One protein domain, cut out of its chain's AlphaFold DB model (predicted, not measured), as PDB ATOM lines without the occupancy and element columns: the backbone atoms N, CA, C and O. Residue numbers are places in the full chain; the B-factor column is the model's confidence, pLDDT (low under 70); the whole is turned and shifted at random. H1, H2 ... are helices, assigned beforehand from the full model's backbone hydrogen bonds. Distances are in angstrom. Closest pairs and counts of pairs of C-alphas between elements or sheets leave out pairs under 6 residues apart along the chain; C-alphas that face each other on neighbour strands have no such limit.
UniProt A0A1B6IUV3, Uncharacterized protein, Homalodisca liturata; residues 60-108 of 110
ATOM      1  N   GLU A  60      67.458 -36.282 122.536       89.12
ATOM      2  CA  GLU A  60      68.863 -36.693 122.465       89.12
ATOM      3  C   GLU A  60      69.808 -35.560 122.873       89.12
ATOM      4  O   GLU A  60      70.747 -35.762 123.641       89.12
ATOM      5  N   GLU A  61      69.520 -34.337 122.441       88.25
ATOM      6  CA  GLU A  61      70.301 -33.146 122.761       88.25
ATOM      7  C   GLU A  61      70.123 -32.738 124.218       88.25
ATOM      8  O   GLU A  61      71.094 -32.391 124.893       88.25
ATOM      9  N   VAL A  62      68.891 -32.808 124.734       88.75
ATOM     10  CA  VAL A  62      68.642 -32.561 126.158       88.75
ATOM     11  C   VAL A  62      69.335 -33.617 127.014       88.75
ATOM     12  O   VAL A  62      69.893 -33.266 128.056       88.75
ATOM     13  N   LEU A  63      69.356 -34.881 126.587       90.19
ATOM     14  CA  LEU A  63      70.103 -35.942 127.259       90.19
ATOM     15  C   LEU A  63      71.609 -35.646 127.251       90.19
ATOM     16  O   LEU A  63      72.222 -35.623 128.319       90.19
ATOM     17  N   ALA A  64      72.185 -35.356 126.083       91.62
ATOM     18  CA  ALA A  64      73.602 -35.032 125.939       91.62
ATOM     19  C   ALA A  64      74.003 -33.844 126.822       91.62
ATOM     20  O   ALA A  64      74.964 -33.937 127.585       91.62
ATOM     21  N   GLN A  65      73.217 -32.765 126.801       90.12
ATOM     22  CA  GLN A  65      73.446 -31.596 127.648       90.12
ATOM     23  C   GLN A  65      73.331 -31.930 129.140       90.12
ATOM     24  O   GLN A  65      74.129 -31.451 129.944       90.12
ATOM     25  N   SER A  66      72.352 -32.752 129.529       91.50
ATOM     26  CA  SER A  66      72.156 -33.150 130.930       91.50
ATOM     27  C   SER A  66      73.350 -33.949 131.451       91.50
ATOM     28  O   SER A  66      73.819 -33.696 132.558       91.50
ATOM     29  N   ILE A  67      73.888 -34.863 130.639       92.62
ATOM     30  CA  ILE A  67      75.087 -35.639 130.980       92.62
ATOM     31  C   ILE A  67      76.319 -34.726 131.047       92.62
ATOM     32  O   ILE A  67      77.092 -34.818 131.996       92.62
ATOM     33  N   GLN A  68      76.491 -33.804 130.093       91.75
ATOM     34  CA  GLN A  68      77.596 -32.838 130.130       91.75
ATOM     35  C   GLN A  68      77.552 -31.970 131.395       91.75
ATOM     36  O   GLN A  68      78.559 -31.827 132.085       91.75
ATOM     37  N   ASN A  69      76.375 -31.451 131.752       90.56
ATOM     38  CA  ASN A  69      76.189 -30.663 132.971       90.56
ATOM     39  C   ASN A  69      76.490 -31.485 134.231       90.56
ATOM     40  O   ASN A  69      77.110 -30.983 135.165       90.56
ATOM     41  N   ALA A  70      76.080 -32.754 134.253       92.12
ATOM     42  CA  ALA A  70      76.358 -33.672 135.353       92.12
ATOM     43  C   ALA A  70      77.863 -33.947 135.537       92.12
ATOM     44  O   ALA A  70      78.317 -34.163 136.659       92.12
ATOM     45  N   LEU A  71      78.637 -33.909 134.450       92.25
ATOM     46  CA  LEU A  71      80.075 -34.174 134.439       92.25
ATOM     47  C   LEU A  71      80.936 -32.905 134.470       92.25
ATOM     48  O   LEU A  71      82.149 -33.003 134.320       92.25
ATOM     49  N   ILE A  72      80.353 -31.723 134.693       90.06
ATOM     50  CA  ILE A  72      81.091 -30.451 134.635       90.06
ATOM     51  C   ILE A  72      82.271 -30.383 135.617       90.06
ATOM     52  O   ILE A  72      83.285 -29.754 135.326       90.06
ATOM     53  N   SER A  73      82.174 -31.084 136.749       92.44
ATOM     54  CA  SER A  73      83.248 -31.208 137.741       92.44
ATOM     55  C   SER A  73      84.301 -32.277 137.410       92.44
ATOM     56  O   SER A  73      85.283 -32.396 138.135       92.44
ATOM     57  N   HIS A  74      84.124 -33.045 136.331       94.50
ATOM     58  CA  HIS A  74      84.980 -34.167 135.931       94.50
ATOM     59  C   HIS A  74      85.481 -33.978 134.482       94.50
ATOM     60  O   HIS A  74      84.998 -34.639 133.554       94.50
ATOM     61  N   PRO A  75      86.463 -33.085 134.252       93.31
ATOM     62  CA  PRO A  75      86.886 -32.680 132.906       93.31
ATOM     63  C   PRO A  75      87.420 -33.832 132.042       93.31
ATOM     64  O   PRO A  75      87.229 -33.827 130.825       93.31
ATOM     65  N   ASP A  76      88.045 -34.848 132.638       95.94
ATOM     66  CA  ASP A  76      88.541 -36.007 131.885       95.94
ATOM     67  C   ASP A  76      87.407 -36.899 131.370       95.94
ATOM     68  O   ASP A  76      87.489 -37.433 130.262       95.94
ATOM     69  N   MET A  77      86.309 -37.008 132.125       95.06
ATOM     70  CA  MET A  77      85.110 -37.711 131.668       95.06
ATOM     71  C   MET A  77      84.412 -36.948 130.545       95.06
ATOM     72  O   MET A  77      83.946 -37.575 129.599       95.06
ATOM     73  N   LEU A  78      84.389 -35.612 130.597       94.19
ATOM     74  CA  LEU A  78      83.852 -34.793 129.506       94.19
ATOM     75  C   LEU A  78      84.620 -34.988 128.198       94.19
ATOM     76  O   LEU A  78      84.000 -35.153 127.151       94.19
ATOM     77  N   LYS A  79      85.958 -35.035 128.247       93.69
ATOM     78  CA  LYS A  79      86.769 -35.320 127.052       93.69
ATOM     79  C   LYS A  79      86.397 -36.668 126.438       93.69
ATOM     80  O   LYS A  79      86.201 -36.746 125.231       93.69
ATOM     81  N   ARG A  80      86.253 -37.710 127.267       94.81
ATOM     82  CA  ARG A  80      85.829 -39.045 126.812       94.81
ATOM     83  C   ARG A  80      84.406 -39.035 126.261       94.81
ATOM     84  O   ARG A  80      84.161 -39.622 125.214       94.81
ATOM     85  N   LEU A  81      83.486 -38.327 126.910       93.50
ATOM     86  CA  LEU A  81      82.121 -38.161 126.417       93.50
ATOM     87  C   LEU A  81      82.118 -37.555 125.008       93.50
ATOM     88  O   LEU A  81      81.415 -38.051 124.134       93.50
ATOM     89  N   TRP A  82      82.960 -36.548 124.761       92.94
ATOM     90  CA  TRP A  82      83.064 -35.917 123.445       92.94
ATOM     91  C   TRP A  82      83.654 -36.809 122.354       92.94
ATOM     92  O   TRP A  82      83.345 -36.610 121.180       92.94
ATOM     93  N   THR A  83      84.448 -37.819 122.714       94.31
ATOM     94  CA  THR A  83      84.957 -38.795 121.735       94.31
ATOM     95  C   THR A  83      83.885 -39.740 121.193       94.31
ATOM     96  O   THR A  83      84.114 -40.362 120.162       94.31
ATOM     97  N   LEU A  84      82.706 -39.819 121.826       92.56
ATOM     98  CA  LEU A  84      81.599 -40.655 121.347       92.56
ATOM     99  C   LEU A  84      80.916 -40.095 120.087       92.56
ATOM    100  O   LEU A  84      80.175 -40.819 119.429       92.56
ATOM    101  N   GLY A  85      81.162 -38.827 119.738       88.88
ATOM    102  CA  GLY A  85      80.517 -38.169 118.600       88.88
ATOM    103  C   GLY A  85      79.085 -37.699 118.899       88.88
ATOM    104  O   GLY A  85      78.681 -37.633 120.062       88.88
ATOM    105  N   PRO A  86      78.313 -37.294 117.871       86.56
ATOM    106  CA  PRO A  86      76.943 -36.804 118.041       86.56
ATOM    107  C   PRO A  86      76.041 -37.809 118.784       86.56
ATOM    108  O   PRO A  86      76.142 -39.004 118.518       86.56
ATOM    109  N   PRO A  87      75.156 -37.356 119.698       87.12
ATOM    110  CA  PRO A  87      74.843 -35.963 120.062       87.12
ATOM    111  C   PRO A  87      75.812 -35.331 121.085       87.12
ATOM    112  O   PRO A  87      75.637 -34.183 121.490       87.12
ATOM    113  N   PHE A  88      76.847 -36.050 121.517       88.75
ATOM    114  CA  PHE A  88      77.744 -35.667 122.606       88.75
ATOM    115  C   PHE A  88      78.910 -34.784 122.152       88.75
ATOM    116  O   PHE A  88      80.051 -35.051 122.490       88.75
ATOM    117  N   VAL A  89      78.674 -33.710 121.402       82.69
ATOM    118  CA  VAL A  89      79.761 -32.817 120.950       82.69
ATOM    119  C   VAL A  89      79.946 -31.609 121.876       82.69
ATOM    120  O   VAL A  89      79.009 -31.170 122.542       82.69
ATOM    121  N   LYS A  90      81.170 -31.057 121.914       75.56
ATOM    122  CA  LYS A  90      81.559 -29.919 122.776       75.56
ATOM    123  C   LYS A  90      80.757 -28.641 122.499       75.56
ATOM    124  O   LYS A  90      80.541 -27.848 123.409       75.56
ATOM    125  N   SER A  91      80.323 -28.446 121.255       63.59
ATOM    126  CA  SER A  91      79.448 -27.345 120.855       63.59
ATOM    127  C   SER A  91      78.294 -27.879 120.015       63.59
ATOM    128  O   SER A  91      78.372 -27.977 118.790       63.59
ATOM    129  N   VAL A  92      77.200 -28.231 120.669       55.56
ATOM    130  CA  VAL A  92      75.902 -28.229 119.998       55.56
ATOM    131  C   VAL A  92      75.428 -26.777 120.066       55.56
ATOM    132  O   VAL A  92      75.538 -26.168 121.130       55.56
ATOM    133  N   LYS A  93      74.906 -26.199 118.973       57.22
ATOM    134  CA  LYS A  93      73.989 -25.048 119.099       57.22
ATOM    135  C   LYS A  93      73.050 -25.384 120.254       57.22
ATOM    136  O   LYS A  93      72.453 -26.461 120.222       57.22
ATOM    137  N   THR A  94      72.999 -24.561 121.295       64.25
ATOM    138  CA  THR A  94      72.312 -24.918 122.537       64.25
ATOM    139  C   THR A  94      70.906 -25.397 122.182       64.25
ATOM    140  O   THR A  94      70.289 -24.845 121.273       64.25
ATOM    141  N   TYR A  95      70.354 -26.394 122.879       67.94
ATOM    142  CA  TYR A  95      68.941 -26.781 122.710       67.94
ATOM    143  C   TYR A  95      68.012 -25.551 122.642       67.94
ATOM    144  O   TYR A  95      67.095 -25.499 121.825       67.94
ATOM    145  N   LYS A  96      68.320 -24.525 123.449       68.50
ATOM    146  CA  LYS A  96      67.667 -23.211 123.434       68.50
ATOM    147  C   LYS A  96      67.743 -22.511 122.075       68.50
ATOM    148  O   LYS A  96      66.726 -22.017 121.609       68.50
ATOM    149  N   ASP A  97      68.901 -22.517 121.429       74.56
ATOM    150  CA  ASP A  97      69.127 -21.901 120.120       74.56
ATOM    151  C   ASP A  97      68.352 -22.650 119.031       74.56
ATOM    152  O   ASP A  97      67.740 -22.035 118.159       74.56
ATOM    153  N   ARG A  98      68.331 -23.991 119.083       75.19
ATOM    154  CA  ARG A  98      67.568 -24.802 118.121       75.19
ATOM    155  C   ARG A  98      66.066 -24.593 118.290       75.19
ATOM    156  O   ARG A  98      65.395 -24.324 117.303       75.19
ATOM    157  N   LEU A  99      65.564 -24.631 119.527       75.75
ATOM    158  CA  LEU A  99      64.172 -24.297 119.824       75.75
ATOM    159  C   LEU A  99      63.809 -22.890 119.349       75.75
ATOM    160  O   LEU A  99      62.783 -22.725 118.700       75.75
ATOM    161  N   HIS A 100      64.629 -21.887 119.674       79.12
ATOM    162  CA  HIS A 100      64.361 -20.498 119.310       79.12
ATOM    163  C   HIS A 100      64.247 -20.337 117.792       79.12
ATOM    164  O   HIS A 100      63.289 -19.739 117.316       79.12
ATOM    165  N   ASN A 101      65.156 -20.954 117.033       78.69
ATOM    166  CA  ASN A 101      65.092 -20.961 115.573       78.69
ATOM    167  C   ASN A 101      63.855 -21.705 115.046       78.69
ATOM    168  O   ASN A 101      63.203 -21.221 114.127       78.69
ATOM    169  N   THR A 102      63.503 -22.860 115.622       80.31
ATOM    170  CA  THR A 102      62.313 -23.621 115.213       80.31
ATOM    171  C   THR A 102      61.034 -22.820 115.437       80.31
ATOM    172  O   THR A 102      60.238 -22.693 114.513       80.31
ATOM    173  N   PHE A 103      60.854 -22.230 116.620       81.75
ATOM    174  CA  PHE A 103      59.687 -21.396 116.901       81.75
ATOM    175  C   PHE A 103      59.692 -20.121 116.055       81.75
ATOM    176  O   PHE A 103      58.674 -19.793 115.458       81.75
ATOM    177  N   SER A 104      60.833 -19.438 115.921       79.50
ATOM    178  CA  SER A 104      60.935 -18.239 115.081       79.50
ATOM    179  C   SER A 104      60.594 -18.511 113.615       79.50
ATOM    180  O   SER A 104      60.064 -17.617 112.965       79.50
ATOM    181  N   ASN A 105      60.907 -19.693 113.082       77.94
ATOM    182  CA  ASN A 105      60.534 -20.064 111.718       77.94
ATOM    183  C   ASN A 105      59.055 -20.462 111.625       77.94
ATOM    184  O   ASN A 105      58.388 -20.075 110.679       77.94
ATOM    185  N   MET A 106      58.519 -21.162 112.628       77.00
ATOM    186  CA  MET A 106      57.112 -21.581 112.655       77.00
ATOM    187  C   MET A 106      56.131 -20.397 112.680       77.00
ATOM    188  O   MET A 106      55.045 -20.499 112.125       77.00
ATOM    189  N   PHE A 107      56.517 -19.279 113.303       73.56
ATOM    190  CA  PHE A 107      55.706 -18.056 113.379       73.56
ATOM    191  C   PHE A 107      56.063 -17.002 112.319       73.56
ATOM    192  O   PHE A 107      55.546 -15.892 112.380       73.56
ATOM    193  N   ARG A 108      56.973 -17.303 111.384       70.81
ATOM    194  CA  ARG A 108      57.267 -16.422 110.239       70.81
ATOM    195  C   ARG A 108      56.325 -16.644 109.060       70.81
ATOM    196  O   ARG A 108      56.171 -15.734 108.254       70.81
TER     197      ARG A 108
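This is residues 60 to 108 of the 110 residues of an uncharacterized protein of Homalodisca liturata (UniProt A0A1B6IUV3). Two short helices, H1 and H2, run opposite ways in a loose side-by-side pair, and the long link after H2 folds back to the first residues of H1. There H3 begins, and residues 99 to 108 stick out from this small body as an arm that makes the length of the whole. The printed part has 49 residues with three named helices, in the order H1, H2, H3, and no named strand; the class is all helix. The whole is loose, with a radius of gyration of the C-alphas of 12.9 A, and spans 43 by 19 by 14 A.

H1 covers residues 60 to 70, from C-alpha 60 at (68.863, -36.693, 122.465), and measures 15.2 A from first to last C-alpha. H2 covers residues 75 to 83 and measures 12.9 A, with C-alpha 75 at (86.886, -32.680, 132.906). H3, residues 95 to 106, is the longest helix at 16.4 A and ends with C-alpha 106 at (57.112, -21.581, 112.655).

H1 and H2 are close but not clearly touching, with the closest C-alphas, those of Gln 68 and Leu 78, 6.6 A apart. They run opposite ways at a shallow tilt of 19 degrees. H1 and H3 are also close but not clearly touching; their closest C-alphas, those of Glu 61 and Tyr 95, are 6.5 A apart. These two run opposite ways at a shallow tilt of 29 degrees. H2 and H3 are apart. In H1, H2 and H3 every O i to N i+4 pair is within hydrogen-bond range.

The C-alphas farthest apart, those of Asp 76 and Arg 108, are 42.8 A from each other. Without residues 99 to 108, which stand free, the body spans 27 by 18 by 14 A. The printed part has no cut. The link from H1 to H2 is tight, with 4 residues, and the link from H2 to H3 is long, with 11. The mean pLDDT of the printed part is 84.0, and residues 91 to 96 are under 70.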